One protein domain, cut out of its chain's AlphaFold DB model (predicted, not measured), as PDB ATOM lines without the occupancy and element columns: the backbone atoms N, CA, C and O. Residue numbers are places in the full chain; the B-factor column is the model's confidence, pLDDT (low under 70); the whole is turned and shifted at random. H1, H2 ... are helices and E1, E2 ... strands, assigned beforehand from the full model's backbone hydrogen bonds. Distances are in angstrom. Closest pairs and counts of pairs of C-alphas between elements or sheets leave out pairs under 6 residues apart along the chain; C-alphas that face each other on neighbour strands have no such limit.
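What this domain is: This is residues 307 to 456 of the 500 residues of the protein "Parallel beta-helix repeat (Two copies)" of Chryseobacterium polytrichastri (UniProt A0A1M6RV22). The printed part is wound in stacked turns, a short three-sided solenoid with one wall of E1, E4, E7 and E9, one of E2, E5, E8 and E10, and a small one of E3 and E6 with residues 376 to 377. At the end of the stack where E9 and E10 lie, E11, E12 and E13 extend the wall of E2, E5, E8 and E10, H1 packs on one face of that longer sheet, and H2 grazes the wall of E1, E4, E7 and E9. The 150 printed residues include two named helices and thirteen named strands, in the order E1 to E10, H1, H2, E11 to E13. The sheet E2 E5 E8 E10 E11 E12 E13, in that order, is mixed, while the sheets E1 E4 E7 E9 and E3 E6 are all parallel. The class is mixed, helices and strands, with under half of the residues in named elements; the whole is compact and rounded, with a radius of gyration of the C-alphas of 14.3 A and spans of 40 by 33 by 29 A.

How they stand to each other: The largest sheet begins at edge strand E2, residues 318 to 320, parallel to E5, residues 340 to 342, with N 319 and O 340 2.8 A apart. E5 is parallel to E8, residues 371 to 373, with N 341 and O 371 at 2.8 A. E8 is parallel to E10, residues 402 to 405, with N 372 and O 402 at 2.8 A. E10 is parallel to E11, residues 436 to 439, with N 403 and O 436 at 2.8 A. E11, E12, residues 444 to 447, and E13, residues 450 to 453, form a meander, each strand the antiparallel neighbour of the one before; both pairs are hairpins, with N 437 and O 446 at 2.9 A and N 445 and O 452 at 2.8 A. H1, residues 408 to 417, is on this sheet at a height of 9.2 A, two layers with the helix on one face. H1 runs along the strands, at 10 degrees to E11 on the local plane, and is over E11 and only just over E12, on which 3 of its C-alphas fall. The closest C-alphas of H1 and E11 are those of Lys 408 and Cys 439, 6.3 A apart. E10, H1, H2, residues 419 to 427, and E11 form a strand-helix-strand unit, two parallel neighbour strands with helices between, with a right-handed crossover. H1 and H2 meet only through their link, and in both every O i to N i+4 pair is within hydrogen-bond range. The second sheet runs E1, residues 307 to 312, E4, residues 329 to 334, E7, residues 359 to 364, and E9, residues 390 to 392. N 309 and O 330 are 2.9 A apart, N 333 and O 362 2.9 A, and N 363 and O 391 2.9 A. H2 only grazes this sheet; the closest C-alphas of H2 and E9 are those of Glu 421 and Ser 391, 6.9 A apart. E2 runs on into E3, residues 323 to 325, at 94 degrees, and E5 into E6, residues 345 to 347, at 89 degrees; E3 and E6 are parallel, with N 324 and O 345 at 2.8 A.

Where its parts are: E1 begins at C-alpha 307, (229.554, 180.326, 248.997), and is 13.2 A long; E4 measures 12.4 A and E7 12.9 A. H1 begins at C-alpha 408, (235.234, 197.119, 270.615), and is 14.4 A long, while H2 is 12.1 A long. E13 ends at C-alpha 453, (238.643, 191.520, 280.973), after 10.2 A.

The domain as a whole: The two C-alphas farthest apart are those of Asp 353 and Asp 456, 45.6 A. The printed part has no cut. The long links are E6 to E7, 11 residues, and E8 to E9, 16 residues. The mean pLDDT of the printed part is 92.7; residues 350 to 353 and residue 456 are under 70.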
ATOM      1  N   ILE A 307     228.515 180.646 248.012       92.38
ATOM      2  CA  ILE A 307     229.554 180.326 248.997       92.38
ATOM      3  C   ILE A 307     230.877 180.959 248.576       92.38
ATOM      4  O   ILE A 307     231.337 180.753 247.450       92.38
ATOM      5  N   GLY A 308     231.509 181.698 249.490       95.62
ATOM      6  CA  GLY A 308     232.857 182.226 249.287       95.62
ATOM      7  C   GLY A 308     233.893 181.104 249.315       95.62
ATOM      8  O   GLY A 308     234.474 180.755 248.286       95.62
ATOM      9  N   VAL A 309     234.078 180.506 250.492       97.75
ATOM     10  CA  VAL A 309     235.033 179.422 250.753       97.75
ATOM     11  C   VAL A 309     234.343 178.261 251.456       97.75
ATOM     12  O   VAL A 309     233.659 178.453 252.459       97.75
ATOM     13  N   TYR A 310     234.577 177.044 250.971       97.19
ATOM     14  CA  TYR A 310     234.179 175.809 251.634       97.19
ATOM     15  C   TYR A 310     235.394 174.934 251.929       97.19
ATOM     16  O   TYR A 310     236.071 174.489 251.007       97.19
ATOM     17  N   LEU A 311     235.653 174.679 253.208       97.88
ATOM     18  CA  LEU A 311     236.679 173.756 253.676       97.88
ATOM     19  C   LEU A 311     236.000 172.525 254.273       97.88
ATOM     20  O   LEU A 311     235.220 172.661 255.215       97.88
ATOM     21  N   LYS A 312     236.309 171.338 253.750       97.31
ATOM     22  CA  LYS A 312     235.857 170.058 254.299       97.31
ATOM     23  C   LYS A 312     237.052 169.185 254.646       97.31
ATOM     24  O   LYS A 312     237.935 169.004 253.806       97.31
ATOM     25  N   ASN A 313     237.092 168.655 255.871       97.31
ATOM     26  CA  ASN A 313     238.192 167.826 256.386       97.31
ATOM     27  C   ASN A 313     239.587 168.435 256.146       97.31
ATOM     28  O   ASN A 313     240.564 167.723 255.917       97.31
ATOM     29  N   SER A 314     239.680 169.764 256.130       97.75
ATOM     30  CA  SER A 314     240.887 170.476 255.720       97.75
ATOM     31  C   SER A 314     241.542 171.150 256.915       97.75
ATOM     32  O   SER A 314     240.859 171.614 257.835       97.75
ATOM     33  N   ASN A 315     242.875 171.184 256.926       97.81
ATOM     34  CA  ASN A 315     243.617 171.679 258.080       97.81
ATOM     35  C   ASN A 315     244.788 172.581 257.698       97.81
ATOM     36  O   ASN A 315     245.425 172.403 256.660       97.81
ATOM     37  N   ASN A 316     245.117 173.522 258.586       97.81
ATOM     38  CA  ASN A 316     246.211 174.478 258.395       97.81
ATOM     39  C   ASN A 316     246.075 175.294 257.095       97.81
ATOM     40  O   ASN A 316     247.069 175.588 256.433       97.81
ATOM     41  N   ILE A 317     244.845 175.633 256.707       98.56
ATOM     42  CA  ILE A 317     244.576 176.528 255.581       98.56
ATOM     43  C   ILE A 317     244.628 177.972 256.076       98.56
ATOM     44  O   ILE A 317     244.077 178.291 257.131       98.56
ATOM     45  N   SER A 318     245.281 178.849 255.317       98.69
ATOM     46  CA  SER A 318     245.429 180.262 255.667       98.69
ATOM     47  C   SER A 318     244.842 181.189 254.607       98.69
ATOM     48  O   SER A 318     245.071 181.008 253.415       98.69
ATOM     49  N   PHE A 319     244.112 182.208 255.049       98.81
ATOM     50  CA  PHE A 319     243.671 183.342 254.241       98.81
ATOM     51  C   PHE A 319     244.236 184.609 254.873       98.81
ATOM     52  O   PHE A 319     244.014 184.848 256.056       98.81
ATOM     53  N   THR A 320     244.992 185.393 254.112       98.88
ATOM     54  CA  THR A 320     245.659 186.607 254.599       98.88
ATOM     55  C   THR A 320     245.354 187.786 253.686       98.88
ATOM     56  O   THR A 320     245.404 187.639 252.463       98.88
ATOM     57  N   ASN A 321     245.051 188.954 254.263       98.69
ATOM     58  CA  ASN A 321     244.822 190.206 253.525       98.69
ATOM     59  C   ASN A 321     243.803 190.057 252.375       98.69
ATOM     60  O   ASN A 321     243.965 190.641 251.307       98.69
ATOM     61  N   SER A 322     242.801 189.194 252.546       98.69
ATOM     62  CA  SER A 322     241.868 188.830 251.476       98.69
ATOM     63  C   SER A 322     240.504 189.485 251.673       98.69
ATOM     64  O   SER A 322     240.073 189.741 252.796       98.69
ATOM     65  N   TYR A 323     239.817 189.750 250.572       98.19
ATOM     66  CA  TYR A 323     238.525 190.424 250.536       98.19
ATOM     67  C   TYR A 323     237.403 189.421 250.250       98.19
ATOM     68  O   TYR A 323     237.515 188.626 249.318       98.19
ATOM     69  N   PHE A 324     236.329 189.460 251.038       97.19
ATOM     70  CA  PHE A 324     235.161 188.585 250.932       97.19
ATOM     71  C   PHE A 324     233.893 189.423 250.807       97.19
ATOM     72  O   PHE A 324     233.590 190.198 251.712       97.19
ATOM     73  N   GLU A 325     233.120 189.233 249.737       93.31
ATOM     74  CA  GLU A 325     231.891 190.004 249.524       93.31
ATOM     75  C   GLU A 325     230.748 189.208 248.882       93.31
ATOM     76  O   GLU A 325     230.959 188.369 248.005       93.31
ATOM     77  N   ALA A 326     229.515 189.549 249.280       89.69
ATOM     78  CA  ALA A 326     228.263 189.109 248.651       89.69
ATOM     79  C   ALA A 326     228.060 187.579 248.591       89.69
ATOM     80  O   ALA A 326     227.621 187.028 247.576       89.69
ATOM     81  N   HIS A 327     228.339 186.887 249.699       90.50
ATOM     82  CA  HIS A 327     228.033 185.461 249.881       90.50
ATOM     83  C   HIS A 327     226.907 185.255 250.897       90.50
ATOM     84  O   HIS A 327     226.709 186.068 251.801       90.50
ATOM     85  N   LEU A 328     226.199 184.133 250.777       89.31
ATOM     86  CA  LEU A 328     225.304 183.653 251.825       89.31
ATOM     87  C   LEU A 328     226.116 183.140 253.019       89.31
ATOM     88  O   LEU A 328     225.883 183.554 254.148       89.31
ATOM     89  N   ASP A 329     227.097 182.282 252.762       91.56
ATOM     90  CA  ASP A 329     228.119 181.914 253.737       91.56
ATOM     91  C   ASP A 329     229.478 182.320 253.155       91.56
ATOM     92  O   ASP A 329     229.900 181.804 252.113       91.56
ATOM     93  N   SER A 330     230.166 183.263 253.806       94.81
ATOM     94  CA  SER A 330     231.499 183.684 253.340       94.81
ATOM     95  C   SER A 330     232.505 182.547 253.518       94.81
ATOM     96  O   SER A 330     233.306 182.273 252.624       94.81
ATOM     97  N   VAL A 331     232.414 181.842 254.649       96.88
ATOM     98  CA  VAL A 331     233.249 180.689 254.987       96.88
ATOM     99  C   VAL A 331     232.395 179.563 255.564       96.88
ATOM    100  O   VAL A 331     231.577 179.766 256.459       96.88
ATOM    101  N   ILE A 332     232.634 178.342 255.102       96.75
ATOM    102  CA  ILE A 332     232.116 177.122 255.715       96.75
ATOM    103  C   ILE A 332     233.303 176.261 256.118       96.75
ATOM    104  O   ILE A 332     234.159 175.949 255.290       96.75
ATOM    105  N   LEU A 333     233.323 175.863 257.383       97.81
ATOM    106  CA  LEU A 333     234.298 174.949 257.955       97.81
ATOM    107  C   LEU A 333     233.545 173.678 258.336       97.81
ATOM    108  O   LEU A 333     232.825 173.674 259.328       97.81
ATOM    109  N   ASP A 334     233.666 172.622 257.537       96.94
ATOM    110  CA  ASP A 334     233.097 171.302 257.816       96.94
ATOM    111  C   ASP A 334     234.204 170.345 258.250       96.94
ATOM    112  O   ASP A 334     235.111 170.030 257.477       96.94
ATOM    113  N   SER A 335     234.159 169.920 259.512       97.62
ATOM    114  CA  SER A 335     235.148 169.016 260.111       97.62
ATOM    115  C   SER A 335     236.599 169.448 259.844       97.62
ATOM    116  O   SER A 335     237.490 168.627 259.645       97.62
ATOM    117  N   SER A 336     236.822 170.764 259.800       98.00
ATOM    118  CA  SER A 336     238.075 171.395 259.382       98.00
ATOM    119  C   SER A 336     238.701 172.130 260.561       98.00
ATOM    120  O   SER A 336     237.998 172.830 261.300       98.00
ATOM    121  N   ASN A 337     240.012 171.969 260.760       98.19
ATOM    122  CA  ASN A 337     240.675 172.412 261.987       98.19
ATOM    123  C   ASN A 337     241.923 173.257 261.746       98.19
ATOM    124  O   ASN A 337     242.613 173.126 260.738       98.19
ATOM    125  N   SER A 338     242.252 174.097 262.727       98.31
ATOM    126  CA  SER A 338     243.490 174.891 262.726       98.31
ATOM    127  C   SER A 338     243.644 175.804 261.500       98.31
ATOM    128  O   SER A 338     244.759 176.132 261.097       98.31
ATOM    129  N   ASN A 339     242.533 176.226 260.892       98.75
ATOM    130  CA  ASN A 339     242.546 177.170 259.776       98.75
ATOM    131  C   ASN A 339     242.597 178.607 260.301       98.75
ATOM    132  O   ASN A 339     242.079 178.897 261.380       98.75
ATOM    133  N   THR A 340     243.225 179.509 259.553       98.81
ATOM    134  CA  THR A 340     243.462 180.892 259.986       98.81
ATOM    135  C   THR A 340     243.028 181.889 258.915       98.81
ATOM    136  O   THR A 340     243.442 181.793 257.766       98.81
ATOM    137  N   PHE A 341     242.221 182.868 259.308       98.81
ATOM    138  CA  PHE A 341     241.808 184.010 258.498       98.81
ATOM    139  C   PHE A 341     242.339 185.268 259.176       98.81
ATOM    140  O   PHE A 341     241.901 185.580 260.285       98.81
ATOM    141  N   THR A 342     243.283 185.963 258.547       98.69
ATOM    142  CA  THR A 342     243.992 187.092 259.154       98.69
ATOM    143  C   THR A 342     243.971 188.323 258.264       98.69
ATOM    144  O   THR A 342     244.300 188.240 257.081       98.69
ATOM    145  N   ASN A 343     243.646 189.483 258.840       98.25
ATOM    146  CA  ASN A 343     243.585 190.765 258.127       98.25
ATOM    147  C   ASN A 343     242.665 190.732 256.891       98.25
ATOM    148  O   ASN A 343     242.891 191.438 255.910       98.25
ATOM    149  N   CYS A 344     241.646 189.878 256.902       98.44
ATOM    150  CA  CYS A 344     240.655 189.799 255.843       98.44
ATOM    151  C   CYS A 344     239.554 190.840 256.053       98.44
ATOM    152  O   CYS A 344     239.243 191.224 257.182       98.44
ATOM    153  N   PHE A 345     238.927 191.256 254.959       97.56
ATOM    154  CA  PHE A 345     237.777 192.154 254.964       97.56
ATOM    155  C   PHE A 345     236.520 191.371 254.584       97.56
ATOM    156  O   PHE A 345     236.470 190.788 253.502       97.56
ATOM    157  N   PHE A 346     235.517 191.346 255.460       96.25
ATOM    158  CA  PHE A 346     234.244 190.659 255.237       96.25
ATOM    159  C   PHE A 346     233.115 191.671 255.045       96.25
ATOM    160  O   PHE A 346     232.741 192.370 255.989       96.25
ATOM    161  N   ALA A 347     232.547 191.691 253.837       92.69
ATOM    162  CA  ALA A 347     231.458 192.570 253.436       92.69
ATOM    163  C   ALA A 347     230.276 191.836 252.788       92.69
ATOM    164  O   ALA A 347     230.152 191.775 251.565       92.69
ATOM    165  N   PRO A 348     229.346 191.275 253.577       82.56
ATOM    166  CA  PRO A 348     228.090 190.804 253.025       82.56
ATOM    167  C   PRO A 348     227.331 192.000 252.425       82.56
ATOM    168  O   PRO A 348     227.141 193.032 253.071       82.56
ATOM    169  N   PHE A 349     226.906 191.857 251.171       78.94
ATOM    170  CA  PHE A 349     226.204 192.890 250.411       78.94
ATOM    171  C   PHE A 349     224.780 192.447 250.049       78.94
ATOM    172  O   PHE A 349     224.409 191.282 250.207       78.94
ATOM    173  N   GLU A 350     223.986 193.398 249.555       68.12
ATOM    174  CA  GLU A 350     222.615 193.210 249.097       68.12
ATOM    175  C   GLU A 350     222.527 192.201 247.951       68.12
ATOM    176  O   GLU A 350     222.754 192.506 246.783       68.12
ATOM    177  N   ASN A 351     222.138 190.981 248.308       68.12
ATOM    178  CA  ASN A 351     221.519 190.046 247.392       68.12
ATOM    179  C   ASN A 351     220.107 189.766 247.911       68.12
ATOM    180  O   ASN A 351     219.935 189.260 249.027       68.12
ATOM    181  N   ALA A 352     219.105 190.145 247.119       59.38
ATOM    182  CA  ALA A 352     217.693 190.018 247.477       59.38
ATOM    183  C   ALA A 352     217.320 188.580 247.877       59.38
ATOM    184  O   ALA A 352     216.461 188.391 248.737       59.38
ATOM    185  N   ASP A 353     218.026 187.585 247.334       69.75
ATOM    186  CA  ASP A 353     217.768 186.170 247.589       69.75
ATOM    187  C   ASP A 353     218.220 185.708 248.988       69.75
ATOM    188  O   ASP A 353     217.771 184.665 249.462       69.75
ATOM    189  N   PHE A 354     219.117 186.439 249.669       71.56
ATOM    190  CA  PHE A 354     219.722 185.973 250.930       71.56
ATOM    191  C   PHE A 354     219.001 186.487 252.182       71.56
ATOM    192  O   PHE A 354     219.040 185.838 253.235       71.56
ATOM    193  N   GLY A 355     218.341 187.645 252.088       71.38
ATOM    194  CA  GLY A 355     217.717 188.310 253.234       71.38
ATOM    195  C   GLY A 355     218.697 188.479 254.404       71.38
ATOM    196  O   GLY A 355     219.833 188.903 254.214       71.38
ATOM    197  N   THR A 356     218.271 188.104 255.614       71.44
ATOM    198  CA  THR A 356     219.076 188.204 256.850       71.44
ATOM    199  C   THR A 356     219.922 186.966 257.157       71.44
ATOM    200  O   THR A 356     220.475 186.845 258.259       71.44
ATOM    201  N   SER A 357     220.013 186.035 256.205       82.31
ATOM    202  CA  SER A 357     220.591 184.700 256.403       82.31
ATOM    203  C   SER A 357     222.110 184.651 256.233       82.31
ATOM    204  O   SER A 357     222.700 183.586 256.442       82.31
ATOM    205  N   THR A 358     222.727 185.776 255.853       87.00
ATOM    206  CA  THR A 358     224.164 185.869 255.593       87.00
ATOM    207  C   THR A 358     224.975 185.581 256.850       87.00
ATOM    208  O   THR A 358     224.652 186.082 257.932       87.00
ATOM    209  N   LYS A 359     226.049 184.807 256.707       90.56
ATOM    210  CA  LYS A 359     227.000 184.510 257.782       90.56
ATOM    211  C   LYS A 359     228.422 184.756 257.310       90.56
ATOM    212  O   LYS A 359     228.783 184.467 256.166       90.56
ATOM    213  N   VAL A 360     229.248 185.235 258.233       93.88
ATOM    214  CA  VAL A 360     230.698 185.268 258.029       93.88
ATOM    215  C   VAL A 360     231.229 183.847 258.000       93.88
ATOM    216  O   VAL A 360     231.966 183.478 257.091       93.88
ATOM    217  N   VAL A 361     230.838 183.038 258.985       96.19
ATOM    218  CA  VAL A 361     231.324 181.667 259.102       96.19
ATOM    219  C   VAL A 361     230.261 180.722 259.634       96.19
ATOM    220  O   VAL A 361     229.532 181.029 260.577       96.19
ATOM    221  N   ARG A 362     230.222 179.530 259.047       95.88
ATOM    222  CA  ARG A 362     229.471 178.385 259.547       95.88
ATOM    223  C   ARG A 362     230.425 177.257 259.918       95.88
ATOM    224  O   ARG A 362     231.222 176.821 259.091       95.88
ATOM    225  N   PHE A 363     230.314 176.784 261.154       97.12
ATOM    226  CA  PHE A 363     231.024 175.616 261.663       97.12
ATOM    227  C   PHE A 363     230.099 174.396 261.587       97.12
ATOM    228  O   PHE A 363     229.119 174.288 262.327       97.12
ATOM    229  N   SER A 364     230.424 173.486 260.681       95.12
ATOM    230  CA  SER A 364     229.770 172.199 260.470       95.12
ATOM    231  C   SER A 364     230.687 171.064 260.940       95.12
ATOM    232  O   SER A 364     231.912 171.212 260.988       95.12
ATOM    233  N   GLY A 365     230.097 169.927 261.310       94.12
ATOM    234  CA  GLY A 365     230.855 168.751 261.749       94.12
ATOM    235  C   GLY A 365     231.784 169.025 262.946       94.12
ATOM    236  O   GLY A 365     231.446 169.788 263.849       94.12
ATOM    237  N   SER A 366     232.955 168.388 262.977       96.44
ATOM    238  CA  SER A 366     233.933 168.529 264.074       96.44
ATOM    239  C   SER A 366     234.955 169.642 263.798       96.44
ATOM    240  O   SER A 366     236.148 169.367 263.683       96.44
ATOM    241  N   SER A 367     234.504 170.891 263.656       97.56
ATOM    242  CA  SER A 367     235.370 172.025 263.289       97.56
ATOM    243  C   SER A 367     235.936 172.759 264.504       97.56
ATOM    244  O   SER A 367     235.219 173.468 265.213       97.56
ATOM    245  N   SER A 368     237.241 172.615 264.739       98.12
ATOM    246  CA  SER A 368     237.913 173.100 265.950       98.12
ATOM    247  C   SER A 368     239.182 173.910 265.686       98.12
ATOM    248  O   SER A 368     239.880 173.732 264.692       98.12
ATOM    249  N   TYR A 369     239.528 174.779 266.636       98.44
ATOM    250  CA  TYR A 369     240.777 175.558 266.641       98.44
ATOM    251  C   TYR A 369     240.980 176.481 265.430       98.44
ATOM    252  O   TYR A 369     242.110 176.862 265.126       98.44
ATOM    253  N   ASN A 370     239.902 176.863 264.747       98.75
ATOM    254  CA  ASN A 370     239.964 177.829 263.656       98.75
ATOM    255  C   ASN A 370     240.023 179.255 264.213       98.75
ATOM    256  O   ASN A 370     239.409 179.551 265.242       98.75
ATOM    257  N   LYS A 371     240.759 180.139 263.537       98.81
ATOM    258  CA  LYS A 371     241.064 181.487 264.022       98.81
ATOM    259  C   LYS A 371     240.693 182.550 262.998       98.81
ATOM    260  O   LYS A 371     241.058 182.442 261.831       98.81
ATOM    261  N   PHE A 372     240.030 183.599 263.464       98.62
ATOM    262  CA  PHE A 372     239.701 184.806 262.715       98.62
ATOM    263  C   PHE A 372     240.374 185.989 263.413       98.62
ATOM    264  O   PHE A 372     239.871 186.457 264.426       98.62
ATOM    265  N   ILE A 373     241.521 186.435 262.908       98.31
ATOM    266  CA  ILE A 373     242.427 187.357 263.603       98.31
ATOM    267  C   ILE A 373     242.496 188.699 262.880       98.31
ATOM    268  O   ILE A 373     242.822 188.736 261.697       98.31
ATOM    269  N   ASN A 374     242.245 189.801 263.591       96.12
ATOM    270  CA  ASN A 374     242.408 191.167 263.072       96.12
ATOM    271  C   ASN A 374     241.692 191.401 261.733       96.12
ATOM    272  O   ASN A 374     242.154 192.140 260.868       96.12
ATOM    273  N   ASN A 375     240.552 190.735 261.552       97.56
ATOM    274  CA  ASN A 375     239.707 190.925 260.385       97.56
ATOM    275  C   ASN A 375     238.823 192.156 260.576       97.56
ATOM    276  O   ASN A 375     238.469 192.519 261.701       97.56
ATOM    277  N   TYR A 376     238.430 192.753 259.460       96.19
ATOM    278  CA  TYR A 376     237.512 193.878 259.433       96.19
ATOM    279  C   TYR A 376     236.146 193.437 258.903       96.19
ATOM    280  O   TYR A 376     236.055 192.642 257.966       96.19
ATOM    281  N   TYR A 377     235.086 193.946 259.524       94.62
ATOM    282  CA  TYR A 377     233.711 193.509 259.301       94.62
ATOM    283  C   TYR A 377     232.830 194.725 259.044       94.62
ATOM    284  O   TYR A 377     232.617 195.540 259.939       94.62
ATOM    285  N   GLU A 378     232.292 194.852 257.838       91.00
ATOM    286  CA  GLU A 378     231.463 196.002 257.481       91.00
ATOM    287  C   GLU A 378     230.387 195.602 256.482       91.00
ATOM    288  O   GLU A 378     230.580 194.715 255.668       91.00
ATOM    289  N   ALA A 379     229.226 196.243 256.542       85.50
ATOM    290  CA  ALA A 379     228.190 196.067 255.539       85.50
ATOM    291  C   ALA A 379     227.468 197.389 255.323       85.50
ATOM    292  O   ALA A 379     227.248 198.142 256.268       85.50
ATOM    293  N   PHE A 380     227.031 197.638 254.088       78.25
ATOM    294  CA  PHE A 380     226.305 198.859 253.728       78.25
ATOM    295  C   PHE A 380     224.966 198.999 254.482       78.25
ATOM    296  O   PHE A 380     224.538 200.100 254.820       78.25
ATOM    297  N   LYS A 381     224.305 197.868 254.777       81.31
ATOM    298  CA  LYS A 381     223.064 197.781 255.571       81.31
ATOM    299  C   LYS A 381     223.216 196.684 256.637       81.31
ATOM    300  O   LYS A 381     222.650 195.601 256.471       81.31
ATOM    301  N   PRO A 382     223.952 196.931 257.734       75.06
ATOM    302  CA  PRO A 382     224.369 195.882 258.673       75.06
ATOM    303  C   PRO A 382     223.203 195.230 259.431       75.06
ATOM    304  O   PRO A 382     223.323 194.098 259.893       75.06
ATOM    305  N   LEU A 383     222.050 195.906 259.513       72.69
ATOM    306  CA  LEU A 383     220.818 195.344 260.080       72.69
ATOM    307  C   LEU A 383     220.182 194.263 259.191       72.69
ATOM    308  O   LEU A 383     219.454 193.411 259.696       72.69
ATOM    309  N   ILE A 384     220.440 194.300 257.881       74.62
ATOM    310  CA  ILE A 384     219.910 193.331 256.914       74.62
ATOM    311  C   ILE A 384     220.984 192.288 256.603       74.62
ATOM    312  O   ILE A 384     220.752 191.098 256.780       74.62
ATOM    313  N   TYR A 385     222.180 192.737 256.223       80.25
ATOM    314  CA  TYR A 385     223.304 191.894 255.819       80.25
ATOM    315  C   TYR A 385     224.379 191.978 256.892       80.25
ATOM    316  O   TYR A 385     225.291 192.794 256.811       80.25
ATOM    317  N   SER A 386     224.222 191.209 257.968       82.38
ATOM    318  CA  SER A 386     225.131 191.334 259.105       82.38
ATOM    319  C   SER A 386     226.477 190.652 258.820       82.38
ATOM    320  O   SER A 386     226.498 189.432 258.626       82.38
ATOM    321  N   PRO A 387     227.608 191.386 258.887       88.38
ATOM    322  CA  PRO A 387     228.958 190.824 258.846       88.38
ATOM    323  C   PRO A 387     229.385 190.260 260.207       88.38
ATOM    324  O   PRO A 387     230.569 190.084 260.455       88.38
ATOM    325  N   TYR A 388     228.447 190.010 261.118       92.00
ATOM    326  CA  TYR A 388     228.739 189.642 262.503       92.00
ATOM    327  C   TYR A 388     228.075 188.331 262.920       92.00
ATOM    328  O   TYR A 388     228.034 188.021 264.103       92.00
ATOM    329  N   LYS A 389     227.508 187.565 261.983       93.88
ATOM    330  CA  LYS A 389     226.823 186.300 262.286       93.88
ATOM    331  C   LYS A 389     227.729 185.092 262.081       93.88
ATOM    332  O   LYS A 389     228.414 184.993 261.058       93.88
ATOM    333  N   PHE A 390     227.653 184.150 263.016       95.50
ATOM    334  CA  PHE A 390     228.191 182.800 262.875       95.50
ATOM    335  C   PHE A 390     227.120 181.756 263.217       95.50
ATOM    336  O   PHE A 390     226.085 182.084 263.789       95.50
ATOM    337  N   SER A 391     227.365 180.494 262.871       95.88
ATOM    338  CA  SER A 391     226.542 179.373 263.347       95.88
ATOM    339  C   SER A 391     227.389 178.140 263.626       95.88
ATOM    340  O   SER A 391     228.368 177.900 262.914       95.88
ATOM    341  N   VAL A 392     226.996 177.340 264.620       96.62
ATOM    342  CA  VAL A 392     227.659 176.070 264.953       96.62
ATOM    343  C   VAL A 392     226.637 174.937 264.944       96.62
ATOM    344  O   VAL A 392     225.768 174.869 265.811       96.62
ATOM    345  N   GLU A 393     226.748 174.027 263.977       95.06
ATOM    346  CA  GLU A 393     225.798 172.917 263.817       95.06
ATOM    347  C   GLU A 393     226.045 171.800 264.837       95.06
ATOM    348  O   GLU A 393     225.112 171.320 265.473       95.06
ATOM    349  N   ASN A 394     227.306 171.400 265.035       94.31
ATOM    350  CA  ASN A 394     227.669 170.345 265.979       94.31
ATOM    351  C   ASN A 394     228.481 170.909 267.154       94.31
ATOM    352  O   ASN A 394     229.713 170.829 267.211       94.31
ATOM    353  N   LYS A 395     227.748 171.510 268.094       97.06
ATOM    354  CA  LYS A 395     228.272 172.251 269.252       97.06
ATOM    355  C   LYS A 395     229.106 171.404 270.220       97.06
ATOM    356  O   LYS A 395     229.980 171.936 270.900       97.06
ATOM    357  N   SER A 396     228.868 170.094 270.301       96.88
ATOM    358  CA  SER A 396     229.629 169.207 271.193       96.88
ATOM    359  C   SER A 396     231.009 168.844 270.638       96.88
ATOM    360  O   SER A 396     231.914 168.552 271.418       96.88
ATOM    361  N   LEU A 397     231.187 168.892 269.312       96.25
ATOM    362  CA  LEU A 397     232.441 168.533 268.639       96.25
ATOM    363  C   LEU A 397     233.257 169.742 268.163       96.25
ATOM    364  O   LEU A 397     234.469 169.628 267.983       96.25
ATOM    365  N   SER A 398     232.620 170.895 267.961       95.81
ATOM    366  CA  SER A 398     233.290 172.126 267.532       95.81
ATOM    367  C   SER A 398     233.783 172.925 268.737       95.81
ATOM    368  O   SER A 398     232.971 173.489 269.465       95.81
ATOM    369  N   LYS A 399     235.104 172.992 268.957       96.88
ATOM    370  CA  LYS A 399     235.695 173.655 270.134       96.88
ATOM    371  C   LYS A 399     236.924 174.498 269.813       96.88
ATOM    372  O   LYS A 399     237.606 174.310 268.812       96.88
ATOM    373  N   GLY A 400     237.241 175.435 270.706       97.06
ATOM    374  CA  GLY A 400     238.485 176.209 270.637       97.06
ATOM    375  C   GLY A 400     238.588 177.170 269.448       97.06
ATOM    376  O   GLY A 400     239.678 177.673 269.189       97.06
ATOM    377  N   ASN A 401     237.487 177.425 268.736       98.44
ATOM    378  CA  ASN A 401     237.433 178.437 267.684       98.44
ATOM    379  C   ASN A 401     237.566 179.842 268.300       98.44
ATOM    380  O   ASN A 401     237.061 180.089 269.398       98.44
ATOM    381  N   LEU A 402     238.262 180.741 267.606       98.38
ATOM    382  CA  LEU A 402     238.662 182.050 268.118       98.38
ATOM    383  C   LEU A 402     238.388 183.158 267.099       98.38
ATOM    384  O   LEU A 402     238.750 183.034 265.930       98.38
ATOM    385  N   PHE A 403     237.845 184.267 267.586       98.50
ATOM    386  CA  PHE A 403     237.790 185.553 266.906       98.50
ATOM    387  C   PHE A 403     238.588 186.579 267.709       98.50
ATOM    388  O   PHE A 403     238.430 186.676 268.926       98.50
ATOM    389  N   GLU A 404     239.434 187.344 267.037       97.81
ATOM    390  CA  GLU A 404     240.248 188.399 267.627       97.81
ATOM    391  C   GLU A 404     239.998 189.713 266.886       97.81
ATOM    392  O   GLU A 404     240.056 189.773 265.654       97.81
ATOM    393  N   PHE A 405     239.694 190.754 267.656       95.19
ATOM    394  CA  PHE A 405     239.311 192.070 267.171       95.19
ATOM    395  C   PHE A 405     240.218 193.157 267.739       95.19
ATOM    396  O   PHE A 405     240.655 193.101 268.891       95.19
ATOM    397  N   THR A 406     240.390 194.222 266.963       92.00
ATOM    398  CA  THR A 406     240.980 195.473 267.451       92.00
ATOM    399  C   THR A 406     239.911 196.444 267.961       92.00
ATOM    400  O   THR A 406     240.141 197.157 268.932       92.00
ATOM    401  N   LEU A 407     238.728 196.479 267.332       92.88
ATOM    402  CA  LEU A 407     237.668 197.441 267.652       92.88
ATOM    403  C   LEU A 407     236.596 196.827 268.559       92.88
ATOM    404  O   LEU A 407     236.031 195.775 268.248       92.88
ATOM    405  N   LYS A 408     236.257 197.538 269.642       93.75
ATOM    406  CA  LYS A 408     235.234 197.119 270.615       93.75
ATOM    407  C   LYS A 408     233.853 196.926 269.983       93.75
ATOM    408  O   LYS A 408     233.148 195.988 270.340       93.75
ATOM    409  N   ASP A 409     233.492 197.764 269.017       94.06
ATOM    410  CA  ASP A 409     232.184 197.693 268.361       94.06
ATOM    411  C   ASP A 409     231.994 196.375 267.599       94.06
ATOM    412  O   ASP A 409     230.894 195.824 267.583       94.06
ATOM    413  N   HIS A 410     233.060 195.807 267.021       94.19
ATOM    414  CA  HIS A 410     232.980 194.481 266.409       94.19
ATOM    415  C   HIS A 410     232.670 193.407 267.461       94.19
ATOM    416  O   HIS A 410     231.770 192.597 267.244       94.19
ATOM    417  N   LEU A 411     233.343 193.436 268.620       95.31
ATOM    418  CA  LEU A 411     233.045 192.526 269.733       95.31
ATOM    419  C   LEU A 411     231.581 192.651 270.181       95.31
ATOM    420  O   LEU A 411     230.885 191.642 270.299       95.31
ATOM    421  N   ASP A 412     231.106 193.876 270.410       94.94
ATOM    422  CA  ASP A 412     229.738 194.135 270.868       94.94
ATOM    423  C   ASP A 412     228.688 193.646 269.856       94.94
ATOM    424  O   ASP A 412     227.692 193.029 270.244       94.94
ATOM    425  N   ASN A 413     228.931 193.855 268.559       94.44
ATOM    426  CA  ASN A 413     228.046 193.399 267.489       94.44
ATOM    427  C   ASN A 413     228.025 191.870 267.349       94.44
ATOM    428  O   ASN A 413     226.952 191.288 267.190       94.44
ATOM    429  N   PHE A 414     229.176 191.197 267.461       95.31
ATOM    430  CA  PHE A 414     229.222 189.731 267.475       95.31
ATOM    431  C   PHE A 414     228.471 189.152 268.679       95.31
ATOM    432  O   PHE A 414     227.729 188.182 268.530       95.31
ATOM    433  N   ILE A 415     228.605 189.743 269.868       95.44
ATOM    434  CA  ILE A 415     227.874 189.264 271.050       95.44
ATOM    435  C   ILE A 415     226.365 189.467 270.869       95.44
ATOM    436  O   ILE A 415     225.582 188.544 271.096       95.44
ATOM    437  N   SER A 416     225.940 190.662 270.451       94.75
ATOM    438  CA  SER A 416     224.519 191.020 270.376       94.75
ATOM    439  C   SER A 416     223.759 190.236 269.303       94.75
ATOM    440  O   SER A 416     222.617 189.838 269.533       94.75
ATOM    441  N   LEU A 417     224.394 189.953 268.162       93.00
ATOM    442  CA  LEU A 417     223.737 189.320 267.013       93.00
ATOM    443  C   LEU A 417     223.757 187.786 267.038       93.00
ATOM    444  O   LEU A 417     223.087 187.175 266.206       93.00
ATOM    445  N   ASN A 418     224.464 187.163 267.990       95.75
ATOM    446  CA  ASN A 418     224.550 185.701 268.121       95.75
ATOM    447  C   ASN A 418     224.034 185.175 269.475       95.75
ATOM    448  O   ASN A 418     224.374 184.065 269.878       95.75
ATOM    449  N   GLN A 419     223.180 185.933 270.176       96.44
ATOM    450  CA  GLN A 419     222.640 185.515 271.480       96.44
ATOM    451  C   GLN A 419     221.904 184.169 271.444       96.44
ATOM    452  O   GLN A 419     221.982 183.396 272.393       96.44
ATOM    453  N   THR A 420     221.222 183.850 270.342       96.12
ATOM    454  CA  THR A 420     220.556 182.550 270.179       96.12
ATOM    455  C   THR A 420     221.551 181.388 270.218       96.12
ATOM    456  O   THR A 420     221.312 180.427 270.944       96.12
ATOM    457  N   GLU A 421     222.680 181.491 269.506       96.88
ATOM    458  CA  GLU A 421     223.734 180.462 269.515       96.88
ATOM    459  C   GLU A 421     224.325 180.300 270.921       96.88
ATOM    460  O   GLU A 421     224.485 179.186 271.418       96.88
ATOM    461  N   PHE A 422     224.602 181.416 271.597       97.69
ATOM    462  CA  PHE A 422     225.155 181.433 272.951       97.69
ATOM    463  C   PHE A 422     224.230 180.811 274.001       97.69
ATOM    464  O   PHE A 422     224.678 179.978 274.793       97.69
ATOM    465  N   ASN A 423     222.942 181.154 273.976       97.56
ATOM    466  CA  ASN A 423     221.941 180.557 274.860       97.56
ATOM    467  C   ASN A 423     221.841 179.043 274.644       97.56
ATOM    468  O   ASN A 423     221.693 178.284 275.598       97.56
ATOM    469  N   GLU A 424     221.955 178.582 273.398       97.56
ATOM    470  CA  GLU A 424     221.945 177.154 273.092       97.56
ATOM    471  C   GLU A 424     223.171 176.436 273.679       97.56
ATOM    472  O   GLU A 424     223.015 175.397 274.319       97.56
ATOM    473  N   PHE A 425     224.377 177.010 273.563       98.06
ATOM    474  CA  PHE A 425     225.568 176.469 274.234       98.06
ATOM    475  C   PHE A 425     225.389 176.370 275.756       98.06
ATOM    476  O   PHE A 425     225.767 175.356 276.344       98.06
ATOM    477  N   GLN A 426     224.802 177.384 276.399       97.12
ATOM    478  CA  GLN A 426     224.523 177.352 277.839       97.12
ATOM    479  C   GLN A 426     223.509 176.266 278.206       97.12
ATOM    480  O   GLN A 426     223.771 175.463 279.101       97.12
ATOM    481  N   ASN A 427     222.386 176.196 277.486       97.81
ATOM    482  CA  ASN A 427     221.318 175.228 277.740       97.81
ATOM    483  C   ASN A 427     221.785 173.776 277.581       97.81
ATOM    484  O   ASN A 427     221.297 172.890 278.279       97.81
ATOM    485  N   LEU A 428     222.743 173.532 276.684       97.50
ATOM    486  CA  LEU A 428     223.343 172.215 276.470       97.50
ATOM    487  C   LEU A 428     224.479 171.888 277.456       97.50
ATOM    488  O   LEU A 428     225.028 170.792 277.394       97.50
ATOM    489  N   GLY A 429     224.867 172.814 278.341       97.56
ATOM    490  CA  GLY A 429     226.028 172.640 279.220       97.56
ATOM    491  C   GLY A 429     227.366 172.643 278.471       97.56
ATOM    492  O   GLY A 429     228.349 172.096 278.957       97.56
ATOM    493  N   LEU A 430     227.410 173.253 277.283       97.88
ATOM    494  CA  LEU A 430     228.555 173.279 276.366       97.88
ATOM    495  C   LEU A 430     229.186 174.674 276.265       97.88
ATOM    496  O   LEU A 430     229.821 174.999 275.263       97.88
ATOM    497  N   ALA A 431     229.022 175.519 277.284       97.00
ATOM    498  CA  ALA A 431     229.522 176.894 277.269       97.00
ATOM    499  C   ALA A 431     231.023 176.984 276.921       97.00
ATOM    500  O   ALA A 431     231.433 177.899 276.209       97.00
ATOM    501  N   GLU A 432     231.835 176.016 277.358       96.06
ATOM    502  CA  GLU A 432     233.275 175.940 277.064       96.06
ATOM    503  C   GLU A 432     233.625 175.686 275.586       96.06
ATOM    504  O   GLU A 432     234.728 176.025 275.146       96.06
ATOM    505  N   ASN A 433     232.689 175.125 274.813       97.44
ATOM    506  CA  ASN A 433     232.859 174.858 273.386       97.44
ATOM    507  C   ASN A 433     232.501 176.065 272.513       97.44
ATOM    508  O   ASN A 433     232.916 176.115 271.353       97.44
ATOM    509  N   ALA A 434     231.752 177.034 273.051       97.75
ATOM    510  CA  ALA A 434     231.368 178.231 272.314       97.75
ATOM    511  C   ALA A 434     232.613 178.961 271.765       97.75
ATOM    512  O   ALA A 434     233.651 178.998 272.442       97.75
ATOM    513  N   PRO A 435     232.538 179.565 270.561       97.88
ATOM    514  CA  PRO A 435     233.640 180.362 270.041       97.88
ATOM    515  C   PRO A 435     234.070 181.444 271.034       97.88
ATOM    516  O   PRO A 435     233.242 182.087 271.682       97.88
ATOM    517  N   LYS A 436     235.383 181.630 271.160       98.00
ATOM    518  CA  LYS A 436     235.974 182.660 272.015       98.00
ATOM    519  C   LYS A 436     236.136 183.939 271.212       98.00
ATOM    520  O   LYS A 436     236.533 183.886 270.051       98.00
ATOM    521  N   PHE A 437     235.900 185.072 271.854       97.94
ATOM    522  CA  PHE A 437     236.141 186.387 271.275       97.94
ATOM    523  C   PHE A 437     237.141 187.130 272.146       97.94
ATOM    524  O   PHE A 437     237.010 187.138 273.369       97.94
ATOM    525  N   ILE A 438     238.143 187.734 271.531       96.62
ATOM    526  CA  ILE A 438     239.161 188.548 272.189       96.62
ATOM    527  C   ILE A 438     239.146 189.907 271.501       96.62
ATOM    528  O   ILE A 438     239.120 189.980 270.279       96.62
ATOM    529  N   CYS A 439     239.121 190.985 272.272       96.06
ATOM    530  CA  CYS A 439     239.236 192.342 271.767       96.06
ATOM    531  C   CYS A 439     240.396 193.030 272.478       96.06
ATOM    532  O   CYS A 439     240.262 193.474 273.622       96.06
ATOM    533  N   GLU A 440     241.542 193.096 271.805       91.12
ATOM    534  CA  GLU A 440     242.762 193.660 272.383       91.12
ATOM    535  C   GLU A 440     242.618 195.165 272.625       91.12
ATOM    536  O   GLU A 440     242.992 195.656 273.688       91.12
ATOM    537  N   GLY A 441     241.973 195.890 271.701       89.50
ATOM    538  CA  GLY A 441     241.796 197.342 271.812       89.50
ATOM    539  C   GLY A 441     240.899 197.790 272.968       89.50
ATOM    540  O   GLY A 441     240.982 198.942 273.387       89.50
ATOM    541  N   SER A 442     240.076 196.896 273.528       90.06
ATOM    542  CA  SER A 442     239.311 197.158 274.757       90.06
ATOM    543  C   SER A 442     239.761 196.321 275.955       90.06
ATOM    544  O   SER A 442     239.155 196.431 277.016       90.06
ATOM    545  N   ASN A 443     240.808 195.499 275.813       87.62
ATOM    546  CA  ASN A 443     241.279 194.570 276.844       87.62
ATOM    547  C   ASN A 443     240.167 193.625 277.363       87.62
ATOM    548  O   ASN A 443     240.067 193.338 278.556       87.62
ATOM    549  N   GLU A 444     239.305 193.128 276.474       91.56
ATOM    550  CA  GLU A 444     238.154 192.295 276.839       91.56
ATOM    551  C   GLU A 444     238.137 190.953 276.111       91.56
ATOM    552  O   GLU A 444     238.613 190.814 274.992       91.56
ATOM    553  N   ARG A 445     237.541 189.948 276.748       93.94
ATOM    554  CA  ARG A 445     237.276 188.636 276.168       93.94
ATOM    555  C   ARG A 445     235.846 188.199 276.443       93.94
ATOM    556  O   ARG A 445     235.296 188.467 277.509       93.94
ATOM    557  N   TYR A 446     235.273 187.463 275.507       95.38
ATOM    558  CA  TYR A 446     234.033 186.727 275.680       95.38
ATOM    559  C   TYR A 446     234.333 185.237 275.542       95.38
ATOM    560  O   TYR A 446     234.775 184.768 274.494       95.38
ATOM    561  N   SER A 447     234.169 184.494 276.630       93.94
ATOM    562  CA  SER A 447     234.523 183.075 276.714       93.94
ATOM    563  C   SER A 447     233.606 182.379 277.701       93.94
ATOM    564  O   SER A 447     233.213 183.002 278.684       93.94
ATOM    565  N   ASN A 448     233.296 181.101 277.479       93.25
ATOM    566  CA  ASN A 448     232.316 180.369 278.287       93.25
ATOM    567  C   ASN A 448     230.960 181.092 278.350       93.25
ATOM    568  O   ASN A 448     230.267 181.037 279.359       93.25
ATOM    569  N   VAL A 449     230.607 181.797 277.268       93.75
ATOM    570  CA  VAL A 449     229.385 182.604 277.162       93.75
ATOM    571  C   VAL A 449     229.318 183.741 278.203       93.75
ATOM    572  O   VAL A 449     228.254 184.209 278.599       93.75
ATOM    573  N   GLU A 450     230.480 184.231 278.640       91.50
ATOM    574  CA  GLU A 450     230.606 185.322 279.606       91.50
ATOM    575  C   GLU A 450     231.641 186.358 279.163       91.50
ATOM    576  O   GLU A 450     232.723 186.025 278.669       91.50
ATOM    577  N   ARG A 451     231.331 187.637 279.402       91.50
ATOM    578  CA  ARG A 451     232.236 188.766 279.146       91.50
ATOM    579  C   ARG A 451     233.157 188.993 280.345       91.50
ATOM    580  O   ARG A 451     232.695 189.070 281.482       91.50
ATOM    581  N   ARG A 452     234.462 189.114 280.098       87.00
ATOM    582  CA  ARG A 452     235.516 189.302 281.108       87.00
ATOM    583  C   ARG A 452     236.603 190.237 280.561       87.00
ATOM    584  O   ARG A 452     236.732 190.371 279.351       87.00
ATOM    585  N   TYR A 453     237.420 190.836 281.420       81.00
ATOM    586  CA  TYR A 453     238.643 191.520 280.973       81.00
ATOM    587  C   TYR A 453     239.770 190.497 280.692       81.00
ATOM    588  O   TYR A 453     239.747 189.389 281.245       81.00
ATOM    589  N   ILE A 454     240.701 190.816 279.778       78.62
ATOM    590  CA  ILE A 454     241.851 189.950 279.422       78.62
ATOM    591  C   ILE A 454     242.925 190.067 280.498       78.62
ATOM    592  O   ILE A 454     243.293 189.072 281.119       78.62
ATOM    593  N   THR A 455     243.397 191.291 280.720       71.81
ATOM    594  CA  THR A 455     244.168 191.669 281.900       71.81
ATOM    595  C   THR A 455     243.236 192.366 282.870       71.81
ATOM    596  O   THR A 455     242.288 193.031 282.446       71.81
ATOM    597  N   ASP A 456     243.473 192.217 284.168       69.75
ATOM    598  CA  ASP A 456     242.700 192.979 285.137       69.75
ATOM    599  C   ASP A 456     242.798 194.460 284.796       69.75
ATOM    600  O   ASP A 456     243.887 194.990 284.570       69.75
TER     601      ASP A 456